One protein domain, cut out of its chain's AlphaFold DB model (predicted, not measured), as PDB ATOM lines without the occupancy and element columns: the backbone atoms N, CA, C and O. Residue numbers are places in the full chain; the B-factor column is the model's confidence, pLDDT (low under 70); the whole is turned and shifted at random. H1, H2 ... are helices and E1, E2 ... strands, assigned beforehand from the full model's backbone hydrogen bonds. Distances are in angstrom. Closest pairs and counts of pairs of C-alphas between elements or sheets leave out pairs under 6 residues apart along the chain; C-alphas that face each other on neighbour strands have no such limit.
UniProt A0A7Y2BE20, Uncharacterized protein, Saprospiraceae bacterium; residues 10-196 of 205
ATOM      1  N   THR A  10     233.900 357.115 201.730       94.75
ATOM      2  CA  THR A  10     232.732 356.797 202.554       94.75
ATOM      3  C   THR A  10     232.630 355.282 202.779       94.75
ATOM      4  O   THR A  10     232.928 354.495 201.873       94.75
ATOM      5  N   PRO A  11     232.244 354.820 203.987       93.12
ATOM      6  CA  PRO A  11     231.979 353.405 204.236       93.12
ATOM      7  C   PRO A  11     230.907 352.843 203.300       93.12
ATOM      8  O   PRO A  11     229.894 353.485 203.035       93.12
ATOM      9  N   HIS A  12     231.105 351.612 202.839       90.00
ATOM     10  CA  HIS A  12     230.161 350.885 201.997       90.00
ATOM     11  C   HIS A  12     229.721 349.590 202.681       90.00
ATOM     12  O   HIS A  12     230.491 349.029 203.447       90.00
ATOM     13  N   GLN A  13     228.500 349.128 202.383       78.25
ATOM     14  CA  GLN A  13     227.748 347.952 202.881       78.25
ATOM     15  C   GLN A  13     228.474 346.887 203.739       78.25
ATOM     16  O   GLN A  13     227.879 346.359 204.677       78.25
ATOM     17  N   LYS A  14     229.716 346.506 203.411       81.12
ATOM     18  CA  LYS A  14     230.517 345.493 204.114       81.12
ATOM     19  C   LYS A  14     231.705 346.111 204.859       81.12
ATOM     20  O   LYS A  14     232.302 347.092 204.421       81.12
ATOM     21  N   LYS A  15     232.123 345.469 205.956       82.62
ATOM     22  CA  LYS A  15     233.318 345.862 206.720       82.62
ATOM     23  C   LYS A  15     234.537 346.000 205.797       82.62
ATOM     24  O   LYS A  15     234.805 345.104 204.998       82.62
ATOM     25  N   ASN A  16     235.280 347.095 205.954       87.50
ATOM     26  CA  ASN A  16     236.482 347.419 205.175       87.50
ATOM     27  C   ASN A  16     236.231 347.522 203.660       87.50
ATOM     28  O   ASN A  16     237.092 347.164 202.857       87.50
ATOM     29  N   THR A  17     235.046 347.993 203.273       92.69
ATOM     30  CA  THR A  17     234.733 348.347 201.887       92.69
ATOM     31  C   THR A  17     234.306 349.801 201.832       92.69
ATOM     32  O   THR A  17     233.591 350.265 202.721       92.69
ATOM     33  N   PHE A  18     234.768 350.517 200.812       96.25
ATOM     34  CA  PHE A  18     234.590 351.959 200.703       96.25
ATOM     35  C   PHE A  18     234.179 352.370 199.290       96.25
ATOM     36  O   PHE A  18     234.427 351.648 198.317       96.25
ATOM     37  N   LYS A  19     233.564 353.544 199.192       97.00
ATOM     38  CA  LYS A  19     233.337 354.290 197.951       97.00
ATOM     39  C   LYS A  19     234.066 355.622 198.033       97.00
ATOM     40  O   LYS A  19     234.351 356.086 199.133       97.00
ATOM     41  N   TYR A  20     234.364 356.229 196.890       97.94
ATOM     42  CA  TYR A  20     234.797 357.623 196.889       97.94
ATOM     43  C   TYR A  20     233.658 358.521 197.383       97.94
ATOM     44  O   TYR A  20     232.490 358.268 197.082       97.94
ATOM     45  N   SER A  21     233.993 359.551 198.160       97.44
ATOM     46  CA  SER A  21     233.051 360.614 198.512       97.44
ATOM     47  C   SER A  21     232.555 361.316 197.237       97.44
ATOM     48  O   SER A  21     233.238 361.258 196.212       97.44
ATOM     49  N   PRO A  22     231.394 361.996 197.259       97.88
ATOM     50  CA  PRO A  22     230.907 362.721 196.084       97.88
ATOM     51  C   PRO A  22     231.933 363.723 195.526       97.88
ATOM     52  O   PRO A  22     232.179 363.741 194.320       97.88
ATOM     53  N   THR A  23     232.601 364.477 196.405       98.12
ATOM     54  CA  THR A  23     233.662 365.428 196.037       98.12
ATOM     55  C   THR A  23     234.865 364.721 195.417       98.12
ATOM     56  O   THR A  23     235.329 365.126 194.352       98.12
ATOM     57  N   ALA A  24     235.341 363.620 196.014       98.44
ATOM     58  CA  ALA A  24     236.454 362.848 195.462       98.44
ATOM     59  C   ALA A  24     236.101 362.206 194.117       98.44
ATOM     60  O   ALA A  24     236.910 362.249 193.197       98.44
ATOM     61  N   ASN A  25     234.897 361.650 193.971       98.56
ATOM     62  CA  ASN A  25     234.418 361.092 192.709       98.56
ATOM     63  C   ASN A  25     234.417 362.161 191.607       98.56
ATOM     64  O   ASN A  25     234.995 361.972 190.537       98.56
ATOM     65  N   HIS A  26     233.831 363.324 191.894       98.62
ATOM     66  CA  HIS A  26     233.805 364.421 190.940       98.62
ATOM     67  C   HIS A  26     235.207 364.910 190.568       98.62
ATOM     68  O   HIS A  26     235.498 365.042 189.381       98.62
ATOM     69  N   PHE A  27     236.075 365.111 191.557       98.62
ATOM     70  CA  PHE A  27     237.470 365.484 191.350       98.62
ATOM     71  C   PHE A  27     238.220 364.486 190.477       98.62
ATOM     72  O   PHE A  27     238.863 364.874 189.503       98.62
ATOM     73  N   LEU A  28     238.112 363.198 190.801       98.62
ATOM     74  CA  LEU A  28     238.771 362.137 190.054       98.62
ATOM     75  C   LEU A  28     238.255 362.082 188.617       98.62
ATOM     76  O   LEU A  28     239.060 361.920 187.707       98.62
ATOM     77  N   SER A  29     236.957 362.301 188.398       98.56
ATOM     78  CA  SER A  29     236.379 362.388 187.054       98.56
ATOM     79  C   SER A  29     236.992 363.526 186.229       98.56
ATOM     80  O   SER A  29     237.370 363.306 185.080       98.56
ATOM     81  N   LEU A  30     237.191 364.708 186.828       98.38
ATOM     82  CA  LEU A  30     237.824 365.848 186.154       98.38
ATOM     83  C   LEU A  30     239.277 365.554 185.755       98.38
ATOM     84  O   LEU A  30     239.648 365.731 184.597       98.38
ATOM     85  N   VAL A  31     240.104 365.088 186.698       97.75
ATOM     86  CA  VAL A  31     241.550 364.927 186.448       97.75
ATOM     87  C   VAL A  31     241.888 363.702 185.605       97.75
ATOM     88  O   VAL A  31     242.923 363.687 184.947       97.75
ATOM     89  N   SER A  32     241.041 362.672 185.622       96.62
ATOM     90  CA  SER A  32     241.285 361.423 184.891       96.62
ATOM     91  C   SER A  32     240.535 361.327 183.562       96.62
ATOM     92  O   SER A  32     240.863 360.471 182.746       96.62
ATOM     93  N   GLY A  33     239.517 362.167 183.349       96.62
ATOM     94  CA  GLY A  33     238.607 362.068 182.205       96.62
ATOM     95  C   GLY A  33     237.630 360.887 182.273       96.62
ATOM     96  O   GLY A  33     236.855 360.695 181.340       96.62
ATOM     97  N   ILE A  34     237.642 360.101 183.355       95.50
ATOM     98  CA  ILE A  34     236.746 358.955 183.539       95.50
ATOM     99  C   ILE A  34     235.380 359.433 184.034       95.50
ATOM    100  O   ILE A  34     235.279 360.329 184.872       95.50
ATOM    101  N   ASP A  35     234.305 358.821 183.540       95.44
ATOM    102  CA  ASP A  35     232.948 359.182 183.940       95.44
ATOM    103  C   ASP A  35     232.673 358.885 185.431       95.44
ATOM    104  O   ASP A  35     233.112 357.870 185.986       95.44
ATOM    105  N   LYS A  36     231.920 359.782 186.088       96.69
ATOM    106  CA  LYS A  36     231.601 359.686 187.526       96.69
ATOM    107  C   LYS A  36     230.913 358.371 187.894       96.69
ATOM    108  O   LYS A  36     231.150 357.850 188.981       96.69
ATOM    109  N   GLU A  37     230.076 357.830 187.012       95.00
ATOM    110  CA  GLU A  37     229.336 356.589 187.262       95.00
ATOM    111  C   GLU A  37     230.291 355.384 187.328       95.00
ATOM    112  O   GLU A  37     230.172 354.515 188.194       95.00
ATOM    113  N   THR A  38     231.290 355.324 186.450       93.75
ATOM    114  CA  THR A  38     232.330 354.288 186.464       93.75
ATOM    115  C   THR A  38     233.153 354.337 187.747       93.75
ATOM    116  O   THR A  38     233.389 353.287 188.354       93.75
ATOM    117  N   ILE A  39     233.530 355.531 188.206       96.31
ATOM    118  CA  ILE A  39     234.261 355.712 189.468       96.31
ATOM    119  C   ILE A  39     233.378 355.331 190.670       96.31
ATOM    120  O   ILE A  39     233.827 354.607 191.561       96.31
ATOM    121  N   GLU A  40     232.108 355.744 190.681       95.19
ATOM    122  CA  GLU A  40     231.146 355.437 191.750       95.19
ATOM    123  C   GLU A  40     230.892 353.930 191.903       95.19
ATOM    124  O   GLU A  40     230.782 353.389 193.013       95.19
ATOM    125  N   ARG A  41     230.842 353.201 190.783       92.69
ATOM    126  CA  ARG A  41     230.639 351.746 190.785       92.69
ATOM    127  C   ARG A  41     231.842 350.982 191.333       92.69
ATOM    128  O   ARG A  41     231.643 349.898 191.891       92.69
ATOM    129  N   ALA A  42     233.053 351.535 191.279       93.25
ATOM    130  CA  ALA A  42     234.246 350.893 191.830       93.25
ATOM    131  C   ALA A  42     234.182 350.776 193.362       93.25
ATOM    132  O   ALA A  42     233.685 351.662 194.054       93.25
ATOM    133  N   THR A  43     234.659 349.664 193.923       94.88
ATOM    134  CA  THR A  43     234.780 349.506 195.384       94.88
ATOM    135  C   THR A  43     236.238 349.617 195.807       94.88
ATOM    136  O   THR A  43     237.096 348.919 195.265       94.88
ATOM    137  N   VAL A  44     236.509 350.461 196.799       96.12
ATOM    138  CA  VAL A  44     237.844 350.678 197.358       96.12
ATOM    139  C   VAL A  44     238.049 349.772 198.573       96.12
ATOM    140  O   VAL A  44     237.181 349.671 199.445       96.12
ATOM    141  N   PHE A  45     239.200 349.105 198.630       94.88
ATOM    142  CA  PHE A  45     239.572 348.190 199.705       94.88
ATOM    143  C   PHE A  45     240.948 348.538 200.289       94.88
ATOM    144  O   PHE A  45     241.857 348.907 199.540       94.88
ATOM    145  N   PRO A  46     241.150 348.331 201.600       94.12
ATOM    146  CA  PRO A  46     242.477 348.148 202.154       94.12
ATOM    147  C   PRO A  46     242.996 346.758 201.784       94.12
ATOM    148  O   PRO A  46     242.249 345.767 201.780       94.12
ATOM    149  N   ARG A  47     244.296 346.671 201.516       90.69
ATOM    150  CA  ARG A  47     244.995 345.394 201.413       90.69
ATOM    151  C   ARG A  47     244.864 344.634 202.736       90.69
ATOM    152  O   ARG A  47     244.843 345.214 203.821       90.69
ATOM    153  N   SER A  48     244.677 343.324 202.637       86.38
ATOM    154  CA  SER A  48     244.489 342.440 203.790       86.38
ATOM    155  C   SER A  48     244.929 341.019 203.458       86.38
ATOM    156  O   SER A  48     245.183 340.695 202.301       86.38
ATOM    157  N   ILE A  49     244.939 340.130 204.451       79.75
ATOM    158  CA  ILE A  49     245.271 338.710 204.247       79.75
ATOM    159  C   ILE A  49     244.370 338.012 203.210       79.75
ATOM    160  O   ILE A  49     244.810 337.089 202.538       79.75
ATOM    161  N   PHE A  50     243.129 338.480 203.027       78.19
ATOM    162  CA  PHE A  50     242.182 337.942 202.038       78.19
ATOM    163  C   PHE A  50     242.222 338.688 200.694       78.19
ATOM    164  O   PHE A  50     241.543 338.305 199.743       78.19
ATOM    165  N   ARG A  51     242.992 339.776 200.615       78.44
ATOM    166  CA  ARG A  51     243.161 340.628 199.436       78.44
ATOM    167  C   ARG A  51     244.567 341.219 199.486       78.44
ATOM    168  O   ARG A  51     244.739 342.375 199.856       78.44
ATOM    169  N   PHE A  52     245.557 340.377 199.201       74.31
ATOM    170  CA  PHE A  52     246.981 340.629 199.460       74.31
ATOM    171  C   PHE A  52     247.718 341.324 198.299       74.31
ATOM    172  O   PHE A  52     248.920 341.550 198.383       74.31
ATOM    173  N   ILE A  53     247.008 341.668 197.220       77.19
ATOM    174  CA  ILE A  53     247.521 342.421 196.066       77.19
ATOM    175  C   ILE A  53     247.035 343.876 196.200       77.19
ATOM    176  O   ILE A  53     245.874 344.062 196.572       77.19
ATOM    177  N   PRO A  54     247.874 344.897 195.941       78.06
ATOM    178  CA  PRO A  54     249.211 344.831 195.336       78.06
ATOM    179  C   PRO A  54     250.302 344.347 196.291       78.06
ATOM    180  O   PRO A  54     250.124 344.423 197.494       78.06
ATOM    181  N   TRP A  55     251.450 343.891 195.778       76.81
ATOM    182  CA  TRP A  55     252.575 343.372 196.586       76.81
ATOM    183  C   TRP A  55     253.566 344.481 196.988       76.81
ATOM    184  O   TRP A  55     254.636 344.212 197.532       76.81
ATOM    185  N   TYR A  56     253.206 345.748 196.747       79.81
ATOM    186  CA  TYR A  56     254.034 346.902 197.081       79.81
ATOM    187  C   TYR A  56     254.349 346.962 198.576       79.81
ATOM    188  O   TYR A  56     253.510 346.687 199.441       79.81
ATOM    189  N   ASN A  57     255.575 347.353 198.905       83.44
ATOM    190  CA  ASN A  57     255.988 347.475 200.292       83.44
ATOM    191  C   ASN A  57     255.434 348.779 200.892       83.44
ATOM    192  O   ASN A  57     255.886 349.869 200.541       83.44
ATOM    193  N   SER A  58     254.504 348.664 201.844       88.50
ATOM    194  CA  SER A  58     253.860 349.798 202.529       88.50
ATOM    195  C   SER A  58     254.853 350.694 203.281       88.50
ATOM    196  O   SER A  58     254.588 351.876 203.477       88.50
ATOM    197  N   LYS A  59     256.036 350.177 203.650       89.00
ATOM    198  CA  LYS A  59     257.133 350.957 204.254       89.00
ATOM    199  C   LYS A  59     257.987 351.706 203.225       89.00
ATOM    200  O   LYS A  59     258.754 352.587 203.601       89.00
ATOM    201  N   LYS A  60     257.862 351.385 201.932       87.44
ATOM    202  CA  LYS A  60     258.562 352.039 200.808       87.44
ATOM    203  C   LYS A  60     257.635 352.893 199.933       87.44
ATOM    204  O   LYS A  60     257.976 353.203 198.804       87.44
ATOM    205  N   GLY A  61     256.479 353.294 200.461       82.25
ATOM    206  CA  GLY A  61     255.503 354.139 199.763       82.25
ATOM    207  C   GLY A  61     254.187 353.427 199.516       82.25
ATOM    208  O   GLY A  61     253.156 354.088 199.446       82.25
ATOM    209  N   GLY A  62     254.198 352.094 199.496       89.31
ATOM    210  CA  GLY A  62     253.009 351.326 199.164       89.31
ATOM    211  C   GLY A  62     252.586 351.551 197.715       89.31
ATOM    212  O   GLY A  62     253.422 351.844 196.865       89.31
ATOM    213  N   GLY A  63     251.298 351.398 197.446       90.12
ATOM    214  CA  GLY A  63     250.708 351.615 196.132       90.12
ATOM    215  C   GLY A  63     249.268 351.130 196.097       90.12
ATOM    216  O   GLY A  63     248.673 350.833 197.139       90.12
ATOM    217  N   ALA A  64     248.716 351.029 194.900       91.31
ATOM    218  CA  ALA A  64     247.381 350.516 194.692       91.31
ATOM    219  C   ALA A  64     247.333 349.623 193.454       91.31
ATOM    220  O   ALA A  64     248.331 349.427 192.769       91.31
ATOM    221  N   ILE A  65     246.208 348.944 193.279       88.06
ATOM    222  CA  ILE A  65     245.924 348.217 192.052       88.06
ATOM    223  C   ILE A  65     244.434 348.265 191.773       88.06
ATOM    224  O   ILE A  65     243.606 347.946 192.642       88.06
ATOM    225  N   THR A  66     244.104 348.584 190.536       90.00
ATOM    226  CA  THR A  66     242.766 348.420 189.995       90.00
ATOM    227  C   THR A  66     242.649 347.097 189.264       90.00
ATOM    228  O   THR A  66     243.396 346.788 188.337       90.00
ATOM    229  N   LEU A  67     241.665 346.304 189.675       84.56
ATOM    230  CA  LEU A  67     241.342 345.017 189.072       84.56
ATOM    231  C   LEU A  67     239.830 344.904 188.899       84.56
ATOM    232  O   LEU A  67     239.067 345.384 189.745       84.56
ATOM    233  N   GLY A  68     239.368 344.219 187.856       81.44
ATOM    234  CA  GLY A  68     237.933 344.081 187.653       81.44
ATOM    235  C   GLY A  68     237.490 343.725 186.253       81.44
ATOM    236  O   GLY A  68     238.286 343.357 185.395       81.44
ATOM    237  N   SER A  69     236.187 343.888 186.061       79.06
ATOM    238  CA  SER A  69     235.567 344.091 184.757       79.06
ATOM    239  C   SER A  69     234.635 345.303 184.815       79.06
ATOM    240  O   SER A  69     234.385 345.851 185.894       79.06
ATOM    241  N   ASP A  70     234.044 345.643 183.674       73.75
ATOM    242  CA  ASP A  70     232.925 346.581 183.519       73.75
ATOM    243  C   ASP A  70     231.842 346.512 184.616       73.75
ATOM    244  O   ASP A  70     231.305 347.546 185.001       73.75
ATOM    245  N   LYS A  71     231.505 345.318 185.119       77.44
ATOM    246  CA  LYS A  71     230.430 345.082 186.099       77.44
ATOM    247  C   LYS A  71     230.903 345.099 187.547       77.44
ATOM    248  O   LYS A  71     230.093 345.314 188.446       77.44
ATOM    249  N   LYS A  72     232.180 344.800 187.796       82.62
ATOM    250  CA  LYS A  72     232.711 344.632 189.155       82.62
ATOM    251  C   LYS A  72     234.193 344.981 189.202       82.62
ATOM    252  O   LYS A  72     235.048 344.095 189.229       82.62
ATOM    253  N   ALA A  73     234.476 346.276 189.223       88.25
ATOM    254  CA  ALA A  73     235.818 346.799 189.420       88.25
ATOM    255  C   ALA A  73     236.090 347.161 190.881       88.25
ATOM    256  O   ALA A  73     235.195 347.541 191.641       88.25
ATOM    257  N   SER A  74     237.344 347.003 191.287       91.69
ATOM    258  CA  SER A  74     237.810 347.338 192.625       91.69
ATOM    259  C   SER A  74     239.204 347.927 192.592       91.69
ATOM    260  O   SER A  74     240.032 347.483 191.802       91.69
ATOM    261  N   ILE A  75     239.458 348.847 193.514       93.88
ATOM    262  CA  ILE A  75     240.772 349.442 193.739       93.88
ATOM    263  C   ILE A  75     241.239 349.004 195.121       93.88
ATOM    264  O   ILE A  75     240.508 349.152 196.102       93.88
ATOM    265  N   THR A  76     242.430 348.424 195.213       93.81
ATOM    266  CA  THR A  76     242.999 347.990 196.495       93.81
ATOM    267  C   THR A  76     244.242 348.802 196.799       93.81
ATOM    268  O   THR A  76     245.207 348.705 196.052       93.81
ATOM    269  N   PHE A  77     244.238 349.556 197.897       95.00
ATOM    270  CA  PHE A  77     245.403 350.311 198.363       95.00
ATOM    271  C   PHE A  77     246.141 349.537 199.453       95.00
ATOM    272  O   PHE A  77     245.528 348.821 200.250       95.00
ATOM    273  N   THR A  78     247.455 349.707 199.529       93.94
ATOM    274  CA  THR A  78     248.261 349.197 200.642       93.94
ATOM    275  C   THR A  78     247.849 349.818 201.983       93.94
ATOM    276  O   THR A  78     247.316 350.923 202.058       93.94
ATOM    277  N   GLU A  79     248.114 349.107 203.078       93.50
ATOM    278  CA  GLU A  79     247.600 349.407 204.423       93.50
ATOM    279  C   GLU A  79     248.042 350.774 204.958       93.50
ATOM    280  O   GLU A  79     247.331 351.380 205.757       93.50
ATOM    281  N   ASN A  80     249.187 351.290 204.501       94.94
ATOM    282  CA  ASN A  80     249.691 352.597 204.914       94.94
ATOM    283  C   ASN A  80     248.777 353.756 204.493       94.94
ATOM    284  O   ASN A  80     248.771 354.783 205.166       94.94
ATOM    285  N   PHE A  81     247.971 353.597 203.440       96.25
ATOM    286  CA  PHE A  81     246.948 354.580 203.065       96.25
ATOM    287  C   PHE A  81     245.801 354.651 204.078       96.25
ATOM    288  O   PHE A  81     245.148 355.679 204.190       96.25
ATOM    289  N   PHE A  82     245.608 353.605 204.878       96.31
ATOM    290  CA  PHE A  82     244.564 353.500 205.896       96.31
ATOM    291  C   PHE A  82     245.119 353.562 207.323       96.31
ATOM    292  O   PHE A  82     244.502 353.043 208.254       96.31
ATOM    293  N   SER A  83     246.304 354.140 207.514       94.88
ATOM    294  CA  SER A  83     246.933 354.242 208.829       94.88
ATOM    295  C   SER A  83     247.547 355.618 209.063       94.88
ATOM    296  O   SER A  83     248.034 356.263 208.132       94.88
ATOM    297  N   GLU A  84     247.530 356.039 210.326       95.06
ATOM    298  CA  GLU A  84     248.225 357.222 210.850       95.06
ATOM    299  C   GLU A  84     249.561 356.861 211.529       95.06
ATOM    300  O   GLU A  84     250.334 357.747 211.884       95.06
ATOM    301  N   GLU A  85     249.857 355.565 211.682       94.00
ATOM    302  CA  GLU A  85     250.976 355.032 212.470       94.00
ATOM    303  C   GLU A  85     252.304 355.168 211.698       94.00
ATOM    304  O   GLU A  85     252.792 354.233 211.052       94.00
ATOM    305  N   LYS A  86     252.888 356.373 211.713       92.50
ATOM    306  CA  LYS A  86     254.085 356.728 210.929       92.50
ATOM    307  C   LYS A  86     255.280 355.825 211.217       92.50
ATOM    308  O   LYS A  86     255.993 355.461 210.281       92.50
ATOM    309  N   GLU A  87     255.478 355.425 212.464       93.56
ATOM    310  CA  GLU A  87     256.594 354.596 212.920       93.56
ATOM    311  C   GLU A  87     256.565 353.218 212.243       93.56
ATOM    312  O   GLU A  87     257.584 352.741 211.737       93.56
ATOM    313  N   ILE A  88     255.377 352.612 212.135       92.81
ATOM    314  CA  ILE A  88     255.190 351.301 211.498       92.81
ATOM    315  C   ILE A  88     255.502 351.369 210.002       92.81
ATOM    316  O   ILE A  88     256.094 350.438 209.442       92.81
ATOM    317  N   TYR A  89     255.145 352.479 209.359       92.19
ATOM    318  CA  TYR A  89     255.278 352.667 207.916       92.19
ATOM    319  C   TYR A  89     256.479 353.525 207.512       92.19
ATOM    320  O   TYR A  89     256.506 354.054 206.403       92.19
ATOM    321  N   SER A  90     257.492 353.663 208.374       93.75
ATOM    322  CA  SER A  90     258.721 354.416 208.070       93.75
ATOM    323  C   SER A  90     258.433 355.837 207.552       93.75
ATOM    324  O   SER A  90     258.962 356.246 206.517       93.75
ATOM    325  N   ASN A  91     257.556 356.563 208.253       92.12
ATOM    326  CA  ASN A  91     257.021 357.890 207.918       92.12
ATOM    327  C   ASN A  91     256.140 357.962 206.657       92.12
ATOM    328  O   ASN A  91     255.904 359.047 206.130       92.12
ATOM    329  N   ARG A  92     255.615 356.826 206.179       92.75
ATOM    330  CA  ARG A  92     254.772 356.737 204.969       92.75
ATOM    331  C   ARG A  92     253.322 356.341 205.258       92.75
ATOM    332  O   ARG A  92     252.662 355.756 204.406       92.75
ATOM    333  N   ALA A  93     252.842 356.656 206.458       95.69
ATOM    334  CA  ALA A  93     251.437 356.561 206.835       95.69
ATOM    335  C   ALA A  93     250.664 357.734 206.199       95.69
ATOM    336  O   ALA A  93     251.000 358.897 206.430       95.69
ATOM    337  N   TYR A  94     249.685 357.432 205.345       95.81
ATOM    338  CA  TYR A  94     249.046 358.397 204.444       95.81
ATOM    339  C   TYR A  94     247.550 358.598 204.692       95.81
ATOM    340  O   TYR A  94     246.928 359.291 203.892       95.81
ATOM    341  N   ALA A  95     246.973 358.071 205.782       95.44
ATOM    342  CA  ALA A  95     245.545 358.246 206.080       95.44
ATOM    343  C   ALA A  95     245.075 359.697 205.914       95.44
ATOM    344  O   ALA A  95     244.122 359.954 205.190       95.44
ATOM    345  N   ASN A  96     245.821 360.663 206.448       93.75
ATOM    346  CA  ASN A  96     245.437 362.077 206.401       93.75
ATOM    347  C   ASN A  96     246.168 362.877 205.308       93.75
ATOM    348  O   ASN A  96     246.288 364.094 205.399       93.75
ATOM    349  N   ASN A  97     246.704 362.210 204.279       95.50
ATOM    350  CA  ASN A  97     247.425 362.868 203.188       95.50
ATOM    351  C   ASN A  97     246.563 362.936 201.917       95.50
ATOM    352  O   ASN A  97     246.645 362.053 201.059       95.50
ATOM    353  N   LEU A  98     245.766 364.007 201.798       96.12
ATOM    354  CA  LEU A  98     244.887 364.271 200.648       96.12
ATOM    355  C   LEU A  98     245.629 364.175 199.310       96.12
ATOM    356  O   LEU A  98     245.176 363.483 198.402       96.12
ATOM    357  N   TYR A  99     246.795 364.820 199.206       96.94
ATOM    358  CA  TYR A  99     247.592 364.829 197.979       96.94
ATOM    359  C   TYR A  99     247.994 363.412 197.550       96.94
ATOM    360  O   TYR A  99     247.769 363.030 196.407       96.94
ATOM    361  N   ARG A 100     248.556 362.601 198.459       96.25
ATOM    362  CA  ARG A 100     249.005 361.231 198.139       96.25
ATOM    363  C   ARG A 100     247.849 360.326 197.740       96.25
ATOM    364  O   ARG A 100     247.998 359.563 196.790       96.25
ATOM    365  N   TRP A 101     246.729 360.416 198.453       97.19
ATOM    366  CA  TRP A 101     245.520 359.668 198.135       97.19
ATOM    367  C   TRP A 101     244.981 360.032 196.756       97.19
ATOM    368  O   TRP A 101     244.907 359.165 195.893       97.19
ATOM    369  N   LEU A 102     244.663 361.308 196.526       98.12
ATOM    370  CA  LEU A 102     244.028 361.752 195.286       98.12
ATOM    371  C   LEU A 102     244.945 361.583 194.071       98.12
ATOM    372  O   LEU A 102     244.465 361.196 193.008       98.12
ATOM    373  N   ARG A 103     246.260 361.783 194.232       97.81
ATOM    374  CA  ARG A 103     247.240 361.560 193.159       97.81
ATOM    375  C   ARG A 103     247.286 360.107 192.705       97.81
ATOM    376  O   ARG A 103     247.304 359.851 191.504       97.81
ATOM    377  N   LEU A 104     247.343 359.170 193.656       96.25
ATOM    378  CA  LEU A 104     247.373 357.742 193.337       96.25
ATOM    379  C   LEU A 104     246.007 357.285 192.824       96.25
ATOM    380  O   LEU A 104     245.934 356.604 191.811       96.25
ATOM    381  N   SER A 105     244.916 357.735 193.443       97.94
ATOM    382  CA  SER A 105     243.566 357.492 192.939       97.94
ATOM    383  C   SER A 105     243.391 357.961 191.494       97.94
ATOM    384  O   SER A 105     242.783 357.230 190.726       97.94
ATOM    385  N   ALA A 106     243.940 359.119 191.101       97.88
ATOM    386  CA  ALA A 106     243.855 359.632 189.730       97.88
ATOM    387  C   ALA A 106     244.503 358.698 188.689       97.88
ATOM    388  O   ALA A 106     244.008 358.622 187.567       97.88
ATOM    389  N   HIS A 107     245.557 357.969 189.071       95.25
ATOM    390  CA  HIS A 107     246.140 356.892 188.264       95.25
ATOM    391  C   HIS A 107     245.202 355.674 188.236       95.25
ATOM    392  O   HIS A 107     244.736 355.239 187.184       95.25
ATOM    393  N   GLU A 108     244.834 355.170 189.416       94.50
ATOM    394  CA  GLU A 108     244.058 353.934 189.559       94.50
ATOM    395  C   GLU A 108     242.671 353.995 188.906       94.50
ATOM    396  O   GLU A 108     242.189 352.982 188.395       94.50
ATOM    397  N   VAL A 109     242.003 355.154 188.905       95.75
ATOM    398  CA  VAL A 109     240.671 355.280 188.294       95.75
ATOM    399  C   VAL A 109     240.701 355.126 186.776       95.75
ATOM    400  O   VAL A 109     239.726 354.621 186.223       95.75
ATOM    401  N   ARG A 110     241.803 355.460 186.089       92.81
ATOM    402  CA  ARG A 110     241.907 355.236 184.634       92.81
ATOM    403  C   ARG A 110     241.939 353.756 184.283       92.81
ATOM    404  O   ARG A 110     241.300 353.328 183.324       92.81
ATOM    405  N   HIS A 111     242.526 352.929 185.145       91.31
ATOM    406  CA  HIS A 111     242.443 351.477 185.001       91.31
ATOM    407  C   HIS A 111     241.015 350.915 185.112       91.31
ATOM    408  O   HIS A 111     240.786 349.777 184.697       91.31
ATOM    409  N   LEU A 112     240.030 351.673 185.613       91.25
ATOM    410  CA  LEU A 112     238.623 351.251 185.569       91.25
ATOM    411  C   LEU A 112     238.098 351.207 184.129       91.25
ATOM    412  O   LEU A 112     237.339 350.299 183.779       91.25
ATOM    413  N   GLU A 113     238.531 352.138 183.278       88.62
ATOM    414  CA  GLU A 113     238.201 352.126 181.853       88.62
ATOM    415  C   GLU A 113     238.893 350.964 181.136       88.62
ATOM    416  O   GLU A 113     238.258 350.248 180.356       88.62
ATOM    417  N   HIS A 114     240.147 350.670 181.493       85.62
ATOM    418  CA  HIS A 114     240.829 349.469 181.009       85.62
ATOM    419  C   HIS A 114     240.062 348.199 181.414       85.62
ATOM    420  O   HIS A 114     239.773 347.351 180.568       85.62
ATOM    421  N   ALA A 115     239.627 348.090 182.672       81.44
ATOM    422  CA  ALA A 115     238.815 346.965 183.141       81.44
ATOM    423  C   ALA A 115     237.463 346.848 182.404       81.44
ATOM    424  O   ALA A 115     236.959 345.742 182.196       81.44
ATOM    425  N   LYS A 116     236.871 347.969 181.971       81.94
ATOM    426  CA  LYS A 116     235.651 347.984 181.145       81.94
ATOM    427  C   LYS A 116     235.921 347.484 179.721       81.94
ATOM    428  O   LYS A 116     235.140 346.692 179.191       81.94
ATOM    429  N   LYS A 117     237.030 347.921 179.120       79.50
ATOM    430  CA  LYS A 117     237.453 347.569 177.754       79.50
ATOM    431  C   LYS A 117     237.833 346.093 177.637       79.50
ATOM    432  O   LYS A 117     237.399 345.399 176.716       79.50
ATOM    433  N   TYR A 118     238.586 345.583 178.605       74.50
ATOM    434  CA  TYR A 118     239.024 344.191 178.657       74.50
ATOM    435  C   TYR A 118     238.024 343.367 179.482       74.50
ATOM    436  O   TYR A 118     238.275 343.003 180.626       74.50
ATOM    437  N   ARG A 119     236.863 343.084 178.863       60.00
ATOM    438  CA  ARG A 119     235.628 342.485 179.433       60.00
ATOM    439  C   ARG A 119     235.789 341.313 180.409       60.00
ATOM    440  O   ARG A 119     234.863 341.056 181.176       60.00
ATOM    441  N   PHE A 120     236.903 340.587 180.391       64.19
ATOM    442  CA  PHE A 120     237.165 339.553 181.387       64.19
ATOM    443  C   PHE A 120     238.368 339.923 182.242       64.19
ATOM    444  O   PHE A 120     239.469 340.109 181.734       64.19
ATOM    445  N   PHE A 121     238.153 339.890 183.555       63.00
ATOM    446  CA  PHE A 121     239.161 340.071 184.598       63.00
ATOM    447  C   PHE A 121     240.460 339.290 184.342       63.00
ATOM    448  O   PHE A 121     241.546 339.833 184.509       63.00
ATOM    449  N   LEU A 122     240.353 338.026 183.906       57.72
ATOM    450  CA  LEU A 122     241.521 337.198 183.602       57.72
ATOM    451  C   LEU A 122     242.263 337.703 182.357       57.72
ATOM    452  O   LEU A 122     243.484 337.752 182.375       57.72
ATOM    453  N   PHE A 123     241.552 338.133 181.308       58.72
ATOM    454  CA  PHE A 123     242.186 338.718 180.123       58.72
ATOM    455  C   PHE A 123     242.812 340.077 180.430       58.72
ATOM    456  O   PHE A 123     243.915 340.321 179.965       58.72
ATOM    457  N   TYR A 124     242.173 340.923 181.246       66.25
ATOM    458  CA  TYR A 124     242.783 342.168 181.717       66.25
ATOM    459  C   TYR A 124     244.078 341.890 182.483       66.25
ATOM    460  O   TYR A 124     245.110 342.455 182.146       66.25
ATOM    461  N   LEU A 125     244.055 340.967 183.452       66.12
ATOM    462  CA  LEU A 125     245.242 340.602 184.225       66.12
ATOM    463  C   LEU A 125     246.341 339.983 183.343       66.12
ATOM    464  O   LEU A 125     247.508 340.301 183.538       66.12
ATOM    465  N   ILE A 126     245.984 339.147 182.357       60.28
ATOM    466  CA  ILE A 126     246.928 338.585 181.374       60.28
ATOM    467  C   ILE A 126     247.526 339.690 180.498       60.28
ATOM    468  O   ILE A 126     248.734 339.717 180.312       60.28
ATOM    469  N   VAL A 127     246.709 340.608 179.978       66.25
ATOM    470  CA  VAL A 127     247.151 341.729 179.132       66.25
ATOM    471  C   VAL A 127     248.032 342.697 179.919       66.25
ATOM    472  O   VAL A 127     249.042 343.168 179.400       66.25
ATOM    473  N   PHE A 128     247.671 342.965 181.171       69.75
ATOM    474  CA  PHE A 128     248.435 343.789 182.094       69.75
ATOM    475  C   PHE A 128     249.783 343.140 182.415       69.75
ATOM    476  O   PHE A 128     250.824 343.746 182.195       69.75
ATOM    477  N   ALA A 129     249.780 341.873 182.841       66.88
ATOM    478  CA  ALA A 129     251.000 341.122 183.126       66.88
ATOM    479  C   ALA A 129     251.891 340.961 181.883       66.88
ATOM    480  O   ALA A 129     253.106 341.083 181.985       66.88
ATOM    481  N   TYR A 130     251.306 340.736 180.704       60.59
ATOM    482  CA  TYR A 130     252.031 340.671 179.435       60.59
ATOM    483  C   TYR A 130     252.729 341.995 179.107       60.59
ATOM    484  O   TYR A 130     253.919 341.994 178.800       60.59
ATOM    485  N   GLN A 131     252.024 343.128 179.224       64.69
ATOM    486  CA  GLN A 131     252.630 344.450 179.028       64.69
ATOM    487  C   GLN A 131     253.725 344.728 180.057       64.69
ATOM    488  O   GLN A 131     254.786 345.228 179.700       64.69
ATOM    489  N   TYR A 132     253.495 344.330 181.305       67.44
ATOM    490  CA  TYR A 132     254.467 344.459 182.381       67.44
ATOM    491  C   TYR A 132     255.749 343.657 182.108       67.44
ATOM    492  O   TYR A 132     256.845 344.147 182.358       67.44
ATOM    493  N   ILE A 133     255.635 342.436 181.570       60.69
ATOM    494  CA  ILE A 133     256.783 341.579 181.225       60.69
ATOM    495  C   ILE A 133     257.547 342.119 180.012       60.69
ATOM    496  O   ILE A 133     258.776 342.098 180.016       60.69
ATOM    497  N   LEU A 134     256.844 342.571 178.970       53.34
ATOM    498  CA  LEU A 134     257.486 343.003 177.726       53.34
ATOM    499  C   LEU A 134     258.096 344.399 177.793       53.34
ATOM    500  O   LEU A 134     259.140 344.627 177.189       53.34
ATOM    501  N   PHE A 135     257.426 345.327 178.471       68.88
ATOM    502  CA  PHE A 135     257.803 346.736 178.465       68.88
ATOM    503  C   PHE A 135     258.347 347.197 179.822       68.88
ATOM    504  O   PHE A 135     259.070 348.177 179.871       68.88
ATOM    505  N   GLY A 136     258.090 346.476 180.918       60.75
ATOM    506  CA  GLY A 136     258.375 346.968 182.267       60.75
ATOM    507  C   GLY A 136     257.306 347.953 182.758       60.75
ATOM    508  O   GLY A 136     256.428 348.367 182.001       60.75
ATOM    509  N   HIS A 137     257.365 348.304 184.047       62.72
ATOM    510  CA  HIS A 137     256.335 349.109 184.724       62.72
ATOM    511  C   HIS A 137     256.087 350.459 184.031       62.72
ATOM    512  O   HIS A 137     254.950 350.800 183.735       62.72
ATOM    513  N   ASP A 138     257.146 351.209 183.726       64.00
ATOM    514  CA  ASP A 138     257.024 352.601 183.267       64.00
ATOM    515  C   ASP A 138     256.723 352.725 181.761       64.00
ATOM    516  O   ASP A 138     256.423 353.807 181.254       64.00
ATOM    517  N   ASP A 139     256.795 351.612 181.028       68.81
ATOM    518  CA  ASP A 139     256.739 351.612 179.568       68.81
ATOM    519  C   ASP A 139     255.510 350.916 178.975       68.81
ATOM    520  O   ASP A 139     255.228 351.095 177.781       68.81
ATOM    521  N   ALA A 140     254.744 350.197 179.800       80.62
ATOM    522  CA  ALA A 140     253.490 349.567 179.413       80.62
ATOM    523  C   ALA A 140     252.461 350.612 178.921       80.62
ATOM    524  O   ALA A 140     252.168 351.571 179.635       80.62
ATOM    525  N   PRO A 141     251.859 350.438 177.725       82.69
ATOM    526  CA  PRO A 141     250.894 351.395 177.176       82.69
ATOM    527  C   PRO A 141     249.740 351.769 178.118       82.69
ATOM    528  O   PRO A 141     249.411 352.947 178.227       82.69
ATOM    529  N   LEU A 142     249.161 350.794 178.830       84.19
ATOM    530  CA  LEU A 142     248.073 351.064 179.782       84.19
ATOM    531  C   LEU A 142     248.543 351.831 181.030       84.19
ATOM    532  O   LEU A 142     247.775 352.618 181.570       84.19
ATOM    533  N   GLU A 143     249.788 351.639 181.473       85.00
ATOM    534  CA  GLU A 143     250.375 352.422 182.573       85.00
ATOM    535  C   GLU A 143     250.623 353.870 182.132       85.00
ATOM    536  O   GLU A 143     250.293 354.808 182.853       85.00
ATOM    537  N   LYS A 144     251.092 354.076 180.890       88.00
ATOM    538  CA  LYS A 144     251.260 355.419 180.303       88.00
ATOM    539  C   LYS A 144     249.937 356.175 180.181       88.00
ATOM    540  O   LYS A 144     249.905 357.380 180.437       88.00
ATOM    541  N   GLU A 145     248.869 355.478 179.792       89.31
ATOM    542  CA  GLU A 145     247.513 356.031 179.733       89.31
ATOM    543  C   GLU A 145     246.998 356.381 181.138       89.31
ATOM    544  O   GLU A 145     246.459 357.470 181.348       89.31
ATOM    545  N   ALA A 146     247.227 355.517 182.131       89.06
ATOM    546  CA  ALA A 146     246.865 355.795 183.518       89.06
ATOM    547  C   ALA A 146     247.629 356.994 184.106       89.06
ATOM    548  O   ALA A 146     247.037 357.855 184.768       89.06
ATOM    549  N   ASP A 147     248.915 357.125 183.778       92.38
ATOM    550  CA  ASP A 147     249.776 358.229 184.204       92.38
ATOM    551  C   ASP A 147     249.302 359.605 183.741       92.38
ATOM    552  O   ASP A 147     249.608 360.610 184.385       92.38
ATOM    553  N   GLU A 148     248.546 359.702 182.649       94.00
ATOM    554  CA  GLU A 148     247.943 360.970 182.232       94.00
ATOM    555  C   GLU A 148     246.990 361.545 183.296       94.00
ATOM    556  O   GLU A 148     246.931 362.769 183.456       94.00
ATOM    557  N   GLY A 149     246.301 360.692 184.066       92.56
ATOM    558  CA  GLY A 149     245.465 361.128 185.189       92.56
ATOM    559  C   GLY A 149     246.307 361.761 186.297       92.56
ATOM    560  O   GLY A 149     246.006 362.853 186.782       92.56
ATOM    561  N   THR A 150     247.435 361.135 186.634       95.06
ATOM    562  CA  THR A 150     248.413 361.693 187.579       95.06
ATOM    563  C   THR A 150     249.070 362.970 187.063       95.06
ATOM    564  O   THR A 150     249.194 363.929 187.820       95.06
ATOM    565  N   LYS A 151     249.459 363.028 185.786       97.00
ATOM    566  CA  LYS A 151     250.051 364.230 185.172       97.00
ATOM    567  C   LYS A 151     249.074 365.401 185.200       97.00
ATOM    568  O   LYS A 151     249.462 366.519 185.534       97.00
ATOM    569  N   THR A 152     247.805 365.147 184.886       97.88
ATOM    570  CA  THR A 152     246.750 366.166 184.930       97.88
ATOM    571  C   THR A 152     246.482 366.626 186.360       97.88
ATOM    572  O   THR A 152     246.393 367.830 186.598       97.88
ATOM    573  N   PHE A 153     246.436 365.697 187.316       98.31
ATOM    574  CA  PHE A 153     246.364 366.012 188.742       98.31
ATOM    575  C   PHE A 153     247.530 366.904 189.194       98.31
ATOM    576  O   PHE A 153     247.301 367.952 189.798       98.31
ATOM    577  N   ASP A 154     248.771 366.517 188.887       98.06
ATOM    578  CA  ASP A 154     249.971 367.247 189.305       98.06
ATOM    579  C   ASP A 154     249.992 368.654 188.685       98.06
ATOM    580  O   ASP A 154     250.280 369.629 189.381       98.06
ATOM    581  N   ALA A 155     249.597 368.783 187.414       97.88
ATOM    582  CA  ALA A 155     249.461 370.073 186.743       97.88
ATOM    583  C   ALA A 155     248.376 370.958 187.380       97.88
ATOM    584  O   ALA A 155     248.611 372.147 187.601       97.88
ATOM    585  N   PHE A 156     247.210 370.396 187.714       98.31
ATOM    586  CA  PHE A 156     246.127 371.135 188.367       98.31
ATOM    587  C   PHE A 156     246.518 371.605 189.775       98.31
ATOM    588  O   PHE A 156     246.308 372.762 190.145       98.31
ATOM    589  N   TYR A 157     247.159 370.730 190.551       97.94
ATOM    590  CA  TYR A 157     247.654 371.066 191.883       97.94
ATOM    591  C   TYR A 157     248.767 372.125 191.841       97.94
ATOM    592  O   TYR A 157     248.785 373.052 192.656       97.94
ATOM    593  N   ALA A 158     249.685 372.021 190.875       97.25
ATOM    594  CA  ALA A 158     250.734 373.011 190.659       97.25
ATOM    595  C   ALA A 158     250.158 374.365 190.225       97.25
ATOM    596  O   ALA A 158     250.627 375.397 190.707       97.25
ATOM    597  N   PHE A 159     249.128 374.379 189.373       97.69
ATOM    598  CA  PHE A 159     248.419 375.597 188.974       97.69
ATOM    599  C   PHE A 159     247.876 376.359 190.190       97.69
ATOM    600  O   PHE A 159     248.152 377.549 190.330       97.69
ATOM    601  N   GLY A 160     247.208 375.673 191.122       96.94
ATOM    602  CA  GLY A 160     246.722 376.296 192.357       96.94
ATOM    603  C   GLY A 160     247.819 376.989 193.159       96.94
ATOM    604  O   GLY A 160     247.674 378.146 193.550       96.94
ATOM    605  N   GLN A 161     248.952 376.312 193.341       95.19
ATOM    606  CA  GLN A 161     250.070 376.866 194.102       95.19
ATOM    607  C   GLN A 161     250.760 378.028 193.380       95.19
ATOM    608  O   GLN A 161     251.060 379.041 194.000       95.19
ATOM    609  N   SER A 162     251.017 377.888 192.081       93.44
ATOM    610  CA  SER A 162     251.854 378.831 191.327       93.44
ATOM    611  C   SER A 162     251.097 380.029 190.759       93.44
ATOM    612  O   SER A 162     251.686 381.096 190.628       93.44
ATOM    613  N   HIS A 163     249.813 379.875 190.429       93.50
ATOM    614  CA  HIS A 163     249.027 380.914 189.750       93.50
ATOM    615  C   HIS A 163     247.953 381.529 190.642       93.50
ATOM    616  O   HIS A 163     247.597 382.689 190.451       93.50
ATOM    617  N   LEU A 164     247.439 380.774 191.616       93.81
ATOM    618  CA  LEU A 164     246.402 381.246 192.537       93.81
ATOM    619  C   LEU A 164     246.913 381.444 193.971       93.81
ATOM    620  O   LEU A 164     246.177 381.966 194.804       93.81
ATOM    621  N   ASN A 165     248.150 381.026 194.264       95.50
ATOM    622  CA  ASN A 165     248.736 381.023 195.607       95.50
ATOM    623  C   ASN A 165     247.831 380.334 196.653       95.50
ATOM    624  O   ASN A 165     247.672 380.806 197.780       95.50
ATOM    625  N   ILE A 166     247.202 379.218 196.267       95.88
ATOM    626  CA  ILE A 166     246.274 378.461 197.115       95.88
ATOM    627  C   ILE A 166     246.544 376.957 197.042       95.88
ATOM    628  O   ILE A 166     246.870 376.401 195.992       95.88
ATOM    629  N   ASN A 167     246.342 376.260 198.161       97.00
ATOM    630  CA  ASN A 167     246.224 374.806 198.148       97.00
ATOM    631  C   ASN A 167     244.783 374.422 197.774       97.00
ATOM    632  O   ASN A 167     243.906 374.368 198.636       97.00
ATOM    633  N   ILE A 168     244.553 374.163 196.482       96.88
ATOM    634  CA  ILE A 168     243.222 373.824 195.951       96.88
ATOM    635  C   ILE A 168     242.619 372.604 196.659       96.88
ATOM    636  O   ILE A 168     241.420 372.592 196.912       96.88
ATOM    637  N   LEU A 169     243.422 371.593 197.022       97.00
ATOM    638  CA  LEU A 169     242.890 370.399 197.690       97.00
ATOM    639  C   LEU A 169     242.332 370.746 199.069       97.00
ATOM    640  O   LEU A 169     241.214 370.354 199.381       97.00
ATOM    641  N   ASN A 170     243.070 371.519 199.868       95.75
ATOM    642  CA  ASN A 170     242.591 371.940 201.185       95.75
ATOM    643  C   ASN A 170     241.342 372.823 201.079       95.75
ATOM    644  O   ASN A 170     240.449 372.693 201.906       95.75
ATOM    645  N   ALA A 171     241.269 373.689 200.064       96.44
ATOM    646  CA  ALA A 171     240.113 374.555 199.851       96.44
ATOM    647  C   ALA A 171     238.863 373.764 199.418       96.44
ATOM    648  O   ALA A 171     237.777 373.988 199.940       96.44
ATOM    649  N   CYS A 172     239.005 372.829 198.474       96.94
ATOM    650  CA  CYS A 172     237.879 372.074 197.917       96.94
ATOM    651  C   CYS A 172     237.414 370.908 198.789       96.94
ATOM    652  O   CYS A 172     236.267 370.502 198.667       96.94
ATOM    653  N   PHE A 173     238.278 370.344 199.631       96.94
ATOM    654  CA  PHE A 173     237.932 369.219 200.506       96.94
ATOM    655  C   PHE A 173     237.692 369.659 201.957       96.94
ATOM    656  O   PHE A 173     237.727 368.827 202.860       96.94
ATOM    657  N   ASP A 174     237.456 370.948 202.204       95.44
ATOM    658  CA  ASP A 174     237.172 371.477 203.540       95.44
ATOM    659  C   ASP A 174     235.874 370.879 204.113       95.44
ATOM    660  O   ASP A 174     234.785 371.076 203.572       95.44
ATOM    661  N   GLU A 175     235.985 370.148 205.225       92.81
ATOM    662  CA  GLU A 175     234.860 369.467 205.882       92.81
ATOM    663  C   GLU A 175     233.820 370.431 206.479       92.81
ATOM    664  O   GLU A 175     232.720 369.997 206.820       92.81
ATOM    665  N   SER A 176     234.141 371.723 206.604       95.50
ATOM    666  CA  SER A 176     233.186 372.751 207.033       95.50
ATOM    667  C   SER A 176     232.211 373.179 205.929       95.50
ATOM    668  O   SER A 176     231.166 373.757 206.233       95.50
ATOM    669  N   LEU A 177     232.527 372.885 204.664       96.06
ATOM    670  CA  LEU A 177     231.684 373.205 203.516       96.06
ATOM    671  C   LEU A 177     230.657 372.102 203.245       96.06
ATOM    672  O   LEU A 177     230.933 370.911 203.416       96.06
ATOM    673  N   ALA A 178     229.487 372.490 202.734       96.75
ATOM    674  CA  ALA A 178     228.553 371.528 202.167       96.75
ATOM    675  C   ALA A 178     229.158 370.878 200.911       96.75
ATOM    676  O   ALA A 178     229.939 371.494 200.186       96.75
ATOM    677  N   ILE A 179     228.768 369.635 200.617       96.44
ATOM    678  CA  ILE A 179     229.282 368.890 199.456       96.44
ATOM    679  C   ILE A 179     229.053 369.649 198.140       96.44
ATOM    680  O   ILE A 179     229.949 369.699 197.301       96.44
ATOM    681  N   ASP A 180     227.895 370.286 197.975       97.50
ATOM    682  CA  ASP A 180     227.601 371.070 196.772       97.50
ATOM    683  C   ASP A 180     228.510 372.304 196.651       97.50
ATOM    684  O   ASP A 180     228.898 372.670 195.541       97.50
ATOM    685  N   ASP A 181     228.911 372.915 197.770       98.19
ATOM    686  CA  ASP A 181     229.840 374.051 197.784       98.19
ATOM    687  C   ASP A 181     231.275 373.609 197.469       98.19
ATOM    688  O   ASP A 181     231.988 374.288 196.723       98.19
ATOM    689  N   GLN A 182     231.688 372.443 197.980       98.31
ATOM    690  CA  GLN A 182     232.965 371.811 197.634       98.31
ATOM    691  C   GLN A 182     233.061 371.555 196.123       98.31
ATOM    692  O   GLN A 182     234.056 371.914 195.486       98.31
ATOM    693  N   ILE A 183     232.003 370.978 195.542       98.31
ATOM    694  CA  ILE A 183     231.888 370.691 194.107       98.31
ATOM    695  C   ILE A 183     231.923 371.986 193.285       98.31
ATOM    696  O   ILE A 183     232.733 372.101 192.370       98.31
ATOM    697  N   GLN A 184     231.137 372.998 193.654       98.38
ATOM    698  CA  GLN A 184     231.136 374.288 192.953       98.38
ATOM    699  C   GLN A 184     232.494 374.999 193.014       98.38
ATOM    700  O   GLN A 184     232.919 375.647 192.053       98.38
ATOM    701  N   LEU A 185     233.195 374.926 194.149       98.00
ATOM    702  CA  LEU A 185     234.534 375.497 194.269       98.00
ATOM    703  C   LEU A 185     235.535 374.758 193.376       98.00
ATOM    704  O   LEU A 185     236.353 375.398 192.710       98.00
ATOM    705  N   LEU A 186     235.431 373.434 193.325       98.25
ATOM    706  CA  LEU A 186     236.253 372.610 192.456       98.25
ATOM    707  C   LEU A 186     236.019 372.920 190.972       98.25
ATOM    708  O   LEU A 186     236.993 373.147 190.255       98.25
ATOM    709  N   ASP A 187     234.763 373.008 190.530       98.56
ATOM    710  CA  ASP A 187     234.417 373.373 189.150       98.56
ATOM    711  C   ASP A 187     234.976 374.750 188.773       98.56
ATOM    712  O   ASP A 187     235.542 374.927 187.692       98.56
ATOM    713  N   ARG A 188     234.899 375.732 189.682       98.31
ATOM    714  CA  ARG A 188     235.489 377.062 189.458       98.31
ATOM    715  C   ARG A 188     236.998 376.993 189.240       98.31
ATOM    716  O   ARG A 188     237.500 377.561 188.270       98.31
ATOM    717  N   PHE A 189     237.732 376.301 190.110       98.38
ATOM    718  CA  PHE A 189     239.180 376.172 189.935       98.38
ATOM    719  C   PHE A 189     239.544 375.368 188.691       98.38
ATOM    720  O   PHE A 189     240.501 375.724 187.999       98.38
ATOM    721  N   TRP A 190     238.786 374.317 188.388       98.44
ATOM    722  CA  TRP A 190     238.992 373.513 187.193       98.44
ATOM    723  C   TRP A 190     238.805 374.337 185.920       98.44
ATOM    724  O   TRP A 190     239.675 374.320 185.051       98.44
ATOM    725  N   ASN A 191     237.742 375.138 185.839       97.88
ATOM    726  CA  ASN A 191     237.505 376.028 184.705       97.88
ATOM    727  C   ASN A 191     238.662 377.023 184.528       97.88
ATOM    728  O   ASN A 191     239.238 377.087 183.441       97.88
ATOM    729  N   ASN A 192     239.110 377.672 185.611       96.81
ATOM    730  CA  ASN A 192     240.274 378.567 185.575       96.81
ATOM    731  C   ASN A 192     241.538 377.858 185.061       96.81
ATOM    732  O   ASN A 192     242.285 378.415 184.256       96.81
ATOM    733  N   PHE A 193     241.779 376.622 185.502       97.81
ATOM    734  CA  PHE A 193     242.898 375.812 185.026       97.81
ATOM    735  C   PHE A 193     242.776 375.470 183.538       97.81
ATOM    736  O   PHE A 193     243.765 375.537 182.806       97.81
ATOM    737  N   THR A 194     241.577 375.114 183.069       96.56
ATOM    738  CA  THR A 194     241.367 374.795 181.652       96.56
ATOM    739  C   THR A 194     241.561 376.018 180.762       96.56
ATOM    740  O   THR A 194     242.192 375.893 179.714       96.56
ATOM    741  N   ASP A 195     241.115 377.196 181.195       96.06
ATOM    742  CA  ASP A 195     241.301 378.443 180.449       96.06
ATOM    743  C   ASP A 195     242.768 378.877 180.447       96.06
ATOM    744  O   ASP A 195     243.315 379.197 179.391       96.06
ATOM    745  N   TYR A 196     243.457 378.753 181.586       94.38
ATOM    746  CA  TYR A 196     244.906 378.935 181.658       94.38
ATOM    747  C   TYR A 196     245.648 378.031 180.659       94.38
ATOM    748  O   TYR A 196     246.512 378.498 179.915       94.38
TER     749      TYR A 196
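Overview. This is residues 10 to 196 of the 205 residues of an uncharacterized protein of Saprospiraceae bacterium (UniProt A0A7Y2BE20). The long helix H4 runs through the middle, with a small three-stranded sheet packed on one side of it, the longer H6 running back beside it, and H1 and H2 packed crosswise on it. H7 and H8 pack near the last residues of H6, while H5 turns off at a corner at the opposite end of the domain. The printed part has 187 residues, with eight named helices and four named strands in the order E1 H1 H2 E2 E3 E4 H3 H4 H5 H6 H7 H8, and is mostly helix. The sheet is mixed, in the order E2 E4 E3; the whole is compact, with a radius of gyration of the C-alphas of 16.5 A and spans of 43 by 38 by 32 A.

Arrangement. E1, residues 18 to 20, pairs with no named strand. H1, residues 22 to 32, touches H2, residues 36 to 41, with closest C-alphas Ser 29 and Lys 36 at 5.5 A. E2, residues 43 to 46, is the parallel neighbour of E4, residues 74 to 77, with N 45 and O 75 within hydrogen-bond range at 2.8 A. E3, residues 64 to 67, forms an antiparallel hairpin with E4, with N 74 and O 67 at 2.8 A. H3, residues 79 to 82, only grazes the sheet. H4, residues 98 to 117, is on the sheet at a height of 8.3 A, over E4 and E3, giving two layers, a helix on one face of a sheet. H1 touches residues 102 to 110 of H4, closest at Leu 28 and Ala 106, C-alphas 5.7 A apart. H5, residues 121 to 135, only just touches H4, and only at the corner, with 3 pairs of C-alphas within 8 A, the closest Ala 115 and Tyr 124 at 6.4 A. H6, residues 141 to 163, touches H4 at a shallow tilt of 33 degrees, only just short of steep, opposite ways, with C-alphas His 107 and Ala 146 4.9 A apart. H7, residues 168 to 172, touches H8, residues 179 to 196, with C-alphas Cys 172 and Gln 182 4.9 A apart. H8 touches H1 at a shallow tilt of 17 degrees, the same way, closest at the C-alphas of Thr 23 and Ile 183, 5.9 A. Each O i to N i+4 pair is within hydrogen-bond range in H1, H2, H5, H7 and H8, against 11 of 16 in H4 and 17 of 19 in H6; H3 is too short for one.

Along the chain. E1 begins at C-alpha 18, (234.590, 351.959, 200.703). H4 is 29.3 A long, H6 32.1 A and H8 25.7 A, ending at C-alpha 196, (244.906, 378.935, 181.658).

Size, cuts and confidence. The C-alphas farthest apart, Leu 134 and Ser 176, are 48.3 A apart. The printed part has no cut; the links E2 to E3 and H3 to H4 are long. Mean pLDDT of the printed part is 89.3, and residues 119 to 139 are under 70.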